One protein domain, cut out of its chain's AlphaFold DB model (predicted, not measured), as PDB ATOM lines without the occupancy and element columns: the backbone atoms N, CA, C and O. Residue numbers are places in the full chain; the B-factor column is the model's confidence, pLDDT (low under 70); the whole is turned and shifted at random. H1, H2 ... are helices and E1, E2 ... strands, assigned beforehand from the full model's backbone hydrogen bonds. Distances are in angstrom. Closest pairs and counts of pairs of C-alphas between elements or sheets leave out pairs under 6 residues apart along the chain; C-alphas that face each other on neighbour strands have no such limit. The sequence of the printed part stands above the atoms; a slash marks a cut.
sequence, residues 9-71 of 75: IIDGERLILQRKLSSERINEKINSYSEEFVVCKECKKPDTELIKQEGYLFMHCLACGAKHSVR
ATOM      1  N   ILE A   9      53.333 -12.039  32.976       63.38
ATOM      2  CA  ILE A   9      52.650 -10.747  32.974       63.38
ATOM      3  C   ILE A   9      51.384 -10.927  32.145       63.38
ATOM      4  O   ILE A   9      51.453 -11.356  30.994       63.38
ATOM      5  N   ILE A  10      50.231 -10.647  32.745       70.31
ATOM      6  CA  ILE A  10      48.957 -10.587  32.030       70.31
ATOM      7  C   ILE A  10      48.823  -9.148  31.532       70.31
ATOM      8  O   ILE A  10      48.612  -8.239  32.331       70.31
ATOM      9  N   ASP A  11      49.010  -8.949  30.231       66.56
ATOM     10  CA  ASP A  11      48.864  -7.666  29.548       66.56
ATOM     11  C   ASP A  11      47.558  -7.696  28.742       66.56
ATOM     12  O   ASP A  11      47.506  -8.159  27.600       66.56
ATOM     13  N   GLY A  12      46.457  -7.303  29.390       72.94
ATOM     14  CA  GLY A  12      45.113  -7.361  28.807       72.94
ATOM     15  C   GLY A  12      44.720  -8.783  28.381       72.94
ATOM     16  O   GLY A  12      44.588  -9.673  29.218       72.94
ATOM     17  N   GLU A  13      44.546  -8.995  27.074       74.38
ATOM     18  CA  GLU A  13      44.215 -10.297  26.466       74.38
ATOM     19  C   GLU A  13      45.442 -11.193  26.210       74.38
ATOM     20  O   GLU A  13      45.305 -12.330  25.756       74.38
ATOM     21  N   ARG A  14      46.663 -10.700  26.464       68.12
ATOM     22  CA  ARG A  14      47.907 -11.419  26.164       68.12
ATOM     23  C   ARG A  14      48.613 -11.840  27.443       68.12
ATOM     24  O   ARG A  14      48.906 -11.032  28.317       68.12
ATOM     25  N   LEU A  15      48.961 -13.119  27.523       73.12
ATOM     26  CA  LEU A  15      49.824 -13.641  28.578       73.12
ATOM     27  C   LEU A  15      51.278 -13.646  28.088       73.12
ATOM     28  O   LEU A  15      51.640 -14.424  27.205       73.12
ATOM     29  N   ILE A  16      52.121 -12.797  28.674       71.81
ATOM     30  CA  ILE A  16      53.552 -12.729  28.374       71.81
ATOM     31  C   ILE A  16      54.300 -13.624  29.360       71.81
ATOM     32  O   ILE A  16      54.425 -13.322  30.548       71.81
ATOM     33  N   LEU A  17      54.820 -14.739  28.851       71.56
ATOM     34  CA  LEU A  17      55.642 -15.682  29.605       71.56
ATOM     35  C   LEU A  17      57.118 -15.346  29.347       71.56
ATOM     36  O   LEU A  17      57.606 -15.545  28.240       71.56
ATOM     37  N   GLN A  18      57.855 -14.869  30.357       62.25
ATOM     38  CA  GLN A  18      59.272 -14.473  30.202       62.25
ATOM     39  C   GLN A  18      60.249 -15.654  30.017       62.25
ATOM     40  O   GLN A  18      61.467 -15.483  30.067       62.25
ATOM     41  N   ARG A  19      59.744 -16.876  29.812       65.75
ATOM     42  CA  ARG A  19      60.551 -18.083  29.615       65.75
ATOM     43  C   ARG A  19      60.267 -18.674  28.245       65.75
ATOM     44  O   ARG A  19      59.117 -18.733  27.823       65.75
ATOM     45  N   LYS A  20      61.310 -19.172  27.576       65.12
ATOM     46  CA  LYS A  20      61.178 -19.893  26.306       65.12
ATOM     47  C   LYS A  20      60.404 -21.191  26.563       65.12
ATOM     48  O   LYS A  20      60.950 -22.161  27.086       65.12
ATOM     49  N   LEU A  21      59.110 -21.170  26.277       67.81
ATOM     50  CA  LEU A  21      58.218 -22.317  26.383       67.81
ATOM     51  C   LEU A  21      57.916 -22.793  24.969       67.81
ATOM     52  O   LEU A  21      57.471 -22.011  24.133       67.81
ATOM     53  N   SER A  22      58.187 -24.068  24.698       76.69
ATOM     54  CA  SER A  22      57.782 -24.687  23.440       76.69
ATOM     55  C   SER A  22      56.260 -24.653  23.340       76.69
ATOM     56  O   SER A  22      55.571 -25.008  24.301       76.69
ATOM     57  N   SER A  23      55.745 -24.262  22.177       77.62
ATOM     58  CA  SER A  23      54.311 -24.275  21.861       77.62
ATOM     59  C   SER A  23      53.684 -25.646  22.128       77.62
ATOM     60  O   SER A  23      52.579 -25.720  22.653       77.62
ATOM     61  N   GLU A  24      54.430 -26.724  21.880       82.69
ATOM     62  CA  GLU A  24      54.036 -28.108  22.172       82.69
ATOM     63  C   GLU A  24      53.647 -28.308  23.643       82.69
ATOM     64  O   GLU A  24      52.559 -28.790  23.934       82.69
ATOM     65  N   ARG A  25      54.476 -27.842  24.588       77.88
ATOM     66  CA  ARG A  25      54.202 -27.962  26.032       77.88
ATOM     67  C   ARG A  25      52.979 -27.163  26.473       77.88
ATOM     68  O   ARG A  25      52.296 -27.562  27.414       77.88
ATOM     69  N   ILE A  26      52.737 -26.016  25.842       80.56
ATOM     70  CA  ILE A  26      51.567 -25.183  26.136       80.56
ATOM     71  C   ILE A  26      50.309 -25.883  25.618       80.56
ATOM     72  O   ILE A  26      49.352 -26.030  26.373       80.56
ATOM     73  N   ASN A  27      50.343 -26.376  24.380       85.25
ATOM     74  CA  ASN A  27      49.230 -27.099  23.771       85.25
ATOM     75  C   ASN A  27      48.875 -28.369  24.545       85.25
ATOM     76  O   ASN A  27      47.700 -28.598  24.805       85.25
ATOM     77  N   GLU A  28      49.863 -29.152  24.987       85.31
ATOM     78  CA  GLU A  28      49.612 -30.328  25.833       85.31
ATOM     79  C   GLU A  28      48.902 -29.951  27.136       85.31
ATOM     80  O   GLU A  28      47.953 -30.614  27.554       85.31
ATOM     81  N   LYS A  29      49.312 -28.842  27.762       81.62
ATOM     82  CA  LYS A  29      48.697 -28.381  29.009       81.62
ATOM     83  C   LYS A  29      47.284 -27.833  28.795       81.62
ATOM     84  O   LYS A  29      46.421 -28.071  29.634       81.62
ATOM     85  N   ILE A  30      47.036 -27.147  27.677       83.69
ATOM     86  CA  ILE A  30      45.694 -26.687  27.286       83.69
ATOM     87  C   ILE A  30      44.788 -27.880  26.980       83.69
ATOM     88  O   ILE A  30      43.658 -27.904  27.456       83.69
ATOM     89  N   ASN A  31      45.275 -28.881  26.244       84.62
ATOM     90  CA  ASN A  31      44.512 -30.090  25.945       84.62
ATOM     91  C   ASN A  31      44.152 -30.838  27.224       84.62
ATOM     92  O   ASN A  31      42.976 -31.081  27.459       84.62
ATOM     93  N   SER A  32      45.125 -31.090  28.102       82.62
ATOM     94  CA  SER A  32      44.859 -31.738  29.388       82.62
ATOM     95  C   SER A  32      43.859 -30.948  30.240       82.62
ATOM     96  O   SER A  32      43.016 -31.552  30.898       82.62
ATOM     97  N   TYR A  33      43.912 -29.613  30.209       83.12
ATOM     98  CA  TYR A  33      42.930 -28.774  30.895       83.12
ATOM     99  C   TYR A  33      41.537 -28.882  30.263       83.12
ATOM    100  O   TYR A  33      40.548 -29.042  30.971       83.12
ATOM    101  N   SER A  34      41.448 -28.833  28.935       82.38
ATOM    102  CA  SER A  34      40.188 -28.977  28.203       82.38
ATOM    103  C   SER A  34      39.553 -30.347  28.455       82.38
ATOM    104  O   SER A  34      38.373 -30.445  28.780       82.38
ATOM    105  N   GLU A  35      40.337 -31.419  28.407       79.94
ATOM    106  CA  GLU A  35      39.853 -32.776  28.661       79.94
ATOM    107  C   GLU A  35      39.390 -32.999  30.107       79.94
ATOM    108  O   GLU A  35      38.513 -33.829  30.347       79.94
ATOM    109  N   GLU A  36      39.959 -32.278  31.075       76.06
ATOM    110  CA  GLU A  36      39.622 -32.447  32.491       76.06
ATOM    111  C   GLU A  36      38.517 -31.499  32.978       76.06
ATOM    112  O   GLU A  36      37.737 -31.880  33.851       76.06
ATOM    113  N   PHE A  37      38.421 -30.292  32.414       75.06
ATOM    114  CA  PHE A  37      37.529 -29.231  32.900       75.06
ATOM    115  C   PHE A  37      36.487 -28.751  31.888       75.06
ATOM    116  O   PHE A  37      35.580 -28.025  32.288       75.06
ATOM    117  N   VAL A  38      36.589 -29.134  30.612       77.50
ATOM    118  CA  VAL A  38      35.652 -28.711  29.554       77.50
ATOM    119  C   VAL A  38      34.893 -29.908  28.988       77.50
ATOM    120  O   VAL A  38      33.671 -29.864  28.857       77.50
ATOM    121  N   VAL A  39      35.584 -31.007  28.684       81.50
ATOM    122  CA  VAL A  39      34.982 -32.186  28.052       81.50
ATOM    123  C   VAL A  39      34.402 -33.133  29.100       81.50
ATOM    124  O   VAL A  39      35.104 -33.655  29.962       81.50
ATOM    125  N   CYS A  40      33.105 -33.425  28.998       80.00
ATOM    126  CA  CYS A  40      32.483 -34.444  29.837       80.00
ATOM    127  C   CYS A  40      32.998 -35.851  29.480       80.00
ATOM    128  O   CYS A  40      32.918 -36.274  28.326       80.00
ATOM    129  N   LYS A  41      33.444 -36.625  30.478       75.75
ATOM    130  CA  LYS A  41      33.952 -37.999  30.279       75.75
ATOM    131  C   LYS A  41      32.891 -39.012  29.831       75.75
ATOM    132  O   LYS A  41      33.252 -40.040  29.269       75.75
ATOM    133  N   GLU A  42      31.607 -38.732  30.051       79.62
ATOM    134  CA  GLU A  42      30.506 -39.609  29.625       79.62
ATOM    135  C   GLU A  42      30.074 -39.342  28.183       79.62
ATOM    136  O   GLU A  42      30.058 -40.254  27.361       79.62
ATOM    137  N   CYS A  43      29.735 -38.094  27.856       81.06
ATOM    138  CA  CYS A  43      29.136 -37.760  26.562       81.06
ATOM    139  C   CYS A  43      30.115 -37.126  25.563       81.06
ATOM    140  O   CYS A  43      29.730 -36.871  24.423       81.06
ATOM    141  N   LYS A  44      31.364 -36.856  25.975       77.81
ATOM    142  CA  LYS A  44      32.402 -36.166  25.185       77.81
ATOM    143  C   LYS A  44      31.982 -34.792  24.654       77.81
ATOM    144  O   LYS A  44      32.601 -34.276  23.725       77.81
ATOM    145  N   LYS A  45      30.942 -34.184  25.230       80.31
ATOM    146  CA  LYS A  45      30.520 -32.824  24.886       80.31
ATOM    147  C   LYS A  45      31.263 -31.798  25.745       80.31
ATOM    148  O   LYS A  45      31.491 -32.071  26.927       80.31
ATOM    149  N   PRO A  46      31.610 -30.632  25.173       80.00
ATOM    150  CA  PRO A  46      32.226 -29.530  25.905       80.00
ATOM    151  C   PRO A  46      31.222 -28.721  26.753       80.00
ATOM    152  O   PRO A  46      31.616 -27.782  27.433       80.00
ATOM    153  N   ASP A  47      29.929 -29.071  26.719       81.69
ATOM    154  CA  ASP A  47      28.861 -28.437  27.502       81.69
ATOM    155  C   ASP A  47      28.900 -28.860  28.978       81.69
ATOM    156  O   ASP A  47      28.123 -29.712  29.439       81.69
ATOM    157  N   THR A  48      29.833 -28.276  29.727       83.25
ATOM    158  CA  THR A  48      29.974 -28.485  31.170       83.25
ATOM    159  C   THR A  48      30.126 -27.178  31.940       83.25
ATOM    160  O   THR A  48      30.621 -26.178  31.427       83.25
ATOM    161  N   GLU A  49      29.669 -27.189  33.188       85.62
ATOM    162  CA  GLU A  49      29.707 -26.066  34.117       85.62
ATOM    163  C   GLU A  49      30.487 -26.454  35.377       85.62
ATOM    164  O   GLU A  49      30.336 -27.555  35.909       85.62
ATOM    165  N   LEU A  50      31.334 -25.552  35.873       84.06
ATOM    166  CA  LEU A  50      32.128 -25.766  37.083       84.06
ATOM    167  C   LEU A  50      31.439 -25.111  38.287       84.06
ATOM    168  O   LEU A  50      31.435 -23.892  38.436       84.06
ATOM    169  N   ILE A  51      30.899 -25.932  39.181       84.62
ATOM    170  CA  ILE A  51      30.198 -25.530  40.398       84.62
ATOM    171  C   ILE A  51      31.139 -25.685  41.596       84.62
ATOM    172  O   ILE A  51      31.603 -26.781  41.912       84.62
ATOM    173  N   LYS A  52      31.402 -24.593  42.315       84.06
ATOM    174  CA  LYS A  52      32.189 -24.617  43.553       84.06
ATOM    175  C   LYS A  52      31.260 -24.791  44.758       84.06
ATOM    176  O   LYS A  52      30.483 -23.892  45.060       84.06
ATOM    177  N   GLN A  53      31.359 -25.916  45.462       78.88
ATOM    178  CA  GLN A  53      30.607 -26.186  46.694       78.88
ATOM    179  C   GLN A  53      31.575 -26.582  47.811       78.88
ATOM    180  O   GLN A  53      32.411 -27.459  47.620       78.88
ATOM    181  N   GLU A  54      31.479 -25.920  48.969       76.50
ATOM    182  CA  GLU A  54      32.199 -26.292  50.205       76.50
ATOM    183  C   GLU A  54      33.727 -26.443  50.048       76.50
ATOM    184  O   GLU A  54      34.367 -27.271  50.688       76.50
ATOM    185  N   GLY A  55      34.336 -25.642  49.167       77.56
ATOM    186  CA  GLY A  55      35.779 -25.695  48.893       77.56
ATOM    187  C   GLY A  55      36.199 -26.742  47.856       77.56
ATOM    188  O   GLY A  55      37.352 -26.734  47.428       77.56
ATOM    189  N   TYR A  56      35.270 -27.570  47.383       78.94
ATOM    190  CA  TYR A  56      35.471 -28.514  46.290       78.94
ATOM    191  C   TYR A  56      34.897 -27.960  44.985       78.94
ATOM    192  O   TYR A  56      33.902 -27.233  44.965       78.94
ATOM    193  N   LEU A  57      35.552 -28.299  43.878       81.31
ATOM    194  CA  LEU A  57      35.090 -27.966  42.540       81.31
ATOM    195  C   LEU A  57      34.384 -29.200  41.959       81.31
ATOM    196  O   LEU A  57      34.918 -30.310  41.998       81.31
ATOM    197  N   PHE A  58      33.186 -29.013  41.426       84.00
ATOM    198  CA  PHE A  58      32.400 -30.048  40.767       84.00
ATOM    199  C   PHE A  58      32.132 -29.630  39.330       84.00
ATOM    200  O   PHE A  58      31.718 -28.511  39.077       84.00
ATOM    201  N   MET A  59      32.344 -30.534  38.389       83.81
ATOM    202  CA  MET A  59      31.986 -30.361  36.991       83.81
ATOM    203  C   MET A  59      30.612 -30.988  36.788       83.81
ATOM    204  O   MET A  59      30.424 -32.180  37.043       83.81
ATOM    205  N   HIS A  60      29.649 -30.187  36.360       84.19
ATOM    206  CA  HIS A  60      28.304 -30.616  36.024       84.19
ATOM    207  C   HIS A  60      28.101 -30.510  34.514       84.19
ATOM    208  O   HIS A  60      28.226 -29.436  33.937       84.19
ATOM    209  N   CYS A  61      27.811 -31.625  33.850       83.88
ATOM    210  CA  CYS A  61      27.525 -31.614  32.424       83.88
ATOM    211  C   CYS A  61      26.059 -31.274  32.170       83.88
ATOM    212  O   CYS A  61      25.171 -32.017  32.583       83.88
ATOM    213  N   LEU A  62      25.813 -30.201  31.417       82.75
ATOM    214  CA  LEU A  62      24.464 -29.761  31.054       82.75
ATOM    215  C   LEU A  62      23.834 -30.644  29.967       82.75
ATOM    216  O   LEU A  62      22.616 -30.679  29.825       82.75
ATOM    217  N   ALA A  63      24.649 -31.389  29.212       81.38
ATOM    218  CA  ALA A  63      24.164 -32.240  28.131       81.38
ATOM    219  C   ALA A  63      23.757 -33.660  28.565       81.38
ATOM    220  O   ALA A  63      22.891 -34.250  27.926       81.38
ATOM    221  N   CYS A  64      24.380 -34.229  29.605       80.88
ATOM    222  CA  CYS A  64      24.042 -35.571  30.111       80.88
ATOM    223  C   CYS A  64      23.658 -35.616  31.598       80.88
ATOM    224  O   CYS A  64      23.244 -36.665  32.078       80.88
ATOM    225  N   GLY A  65      23.789 -34.510  32.337       79.88
ATOM    226  CA  GLY A  65      23.482 -34.436  33.769       79.88
ATOM    227  C   GLY A  65      24.557 -35.027  34.687       79.88
ATOM    228  O   GLY A  65      24.414 -34.971  35.910       79.88
ATOM    229  N   ALA A  66      25.643 -35.569  34.131       81.31
ATOM    230  CA  ALA A  66      26.732 -36.150  34.907       81.31
ATOM    231  C   ALA A  66      27.376 -35.110  35.836       81.31
ATOM    232  O   ALA A  66      27.657 -33.981  35.423       81.31
ATOM    233  N   LYS A  67      27.637 -35.490  37.090       80.38
ATOM    234  CA  LYS A  67      28.328 -34.650  38.076       80.38
ATOM    235  C   LYS A  67      29.592 -35.359  38.541       80.38
ATOM    236  O   LYS A  67      29.518 -36.396  39.193       80.38
ATOM    237  N   HIS A  68      30.744 -34.779  38.232       78.12
ATOM    238  CA  HIS A  68      32.055 -35.323  38.579       78.12
ATOM    239  C   HIS A  68      32.801 -34.344  39.479       78.12
ATOM    240  O   HIS A  68      32.743 -33.134  39.276       78.12
ATOM    241  N   SER A  69      33.498 -34.839  40.502       78.56
ATOM    242  CA  SER A  69      34.372 -33.985  41.306       78.56
ATOM    243  C   SER A  69      35.671 -33.739  40.542       78.56
ATOM    244  O   SER A  69      36.401 -34.669  40.197       78.56
ATOM    245  N   VAL A  70      35.968 -32.473  40.272       77.44
ATOM    246  CA  VAL A  70      37.230 -32.074  39.650       77.44
ATOM    247  C   VAL A  70      38.197 -31.733  40.769       77.44
ATOM    248  O   VAL A  70      38.003 -30.792  41.544       77.44
ATOM    249  N   ARG A  71      39.259 -32.534  40.890       67.12
ATOM    250  CA  ARG A  71      40.342 -32.226  41.821       67.12
ATOM    251  C   ARG A  71      41.047 -30.990  41.285       67.12
ATOM    252  O   ARG A  71      41.756 -31.071  40.291       67.12
TER     253      ARG A  71
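This is residues 9 to 71 of the 75 residues of the protein "eIF2B_5 domain-containing protein" of Candidatus Pacearchaeota archaeon CG10_big_fil_rev_8_21_14_0_10_35_13 (UniProt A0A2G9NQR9). A long helix, H1, bridges two separate parts: the small hairpin E1 and E2 lies beyond its beginning, and its end, at residues 36 to 37, grazes a strongly twisted three-stranded sheet, E3, E4 and E5. Much of the hairpin and of H1 sticks out, with residues 10 to 16 and 19 to 30 standing free. The printed part has 63 residues, with one named helix and five named strands in the order E1, E2, H1, E3, E4, E5; both sheets are antiparallel, the larger in the order E3, E4, E5, and the class is mixed, helices and strands. The whole is loose, with a radius of gyration of the C-alphas of 14.8 A, and elongated, spanning 40 by 26 by 20 A.

E1, residues 9 to 11, and E2, residues 14 to 17, form an antiparallel hairpin at 159 degrees, with N 11 and O 14 2.8 A apart, within hydrogen-bond range. In H1, residues 23 to 37, every O i to N i+4 pair is within hydrogen-bond range. E3, residues 48 to 53, E4, residues 56 to 61, and E5, residues 67 to 70, form a meander, each strand the antiparallel neighbour of the one before. Within hydrogen-bond range are N 51 and O 58 of the hairpin E3 and E4, 2.7 A, and N 59 and O 68 of the hairpin E4 and E5, 2.8 A. H1 only grazes this sheet; its closest C-alphas to E4 are those of Phe 37 and Met 59, 7.0 A. E1 and E2 are apart from E3, E4 and E5.

E1 begins at C-alpha 9 (52.650, -10.747, 32.974). H1 is 20.7 A long, from C-alpha 23 (54.311, -24.275, 21.861). E3 measures 15.7 A and E4 16.3 A. E5 ends at C-alpha 70 (37.230, -32.074, 39.650).

The C-alphas farthest apart, those of Gln 18 and Gly 65, are 41.1 A apart. The printed part has no cut; the link from H1 to E3 is short, and the others are tight. Mean pLDDT of the printed part is 78.1, with residues 9, 11, 14, 18 to 21 and 71 under 70.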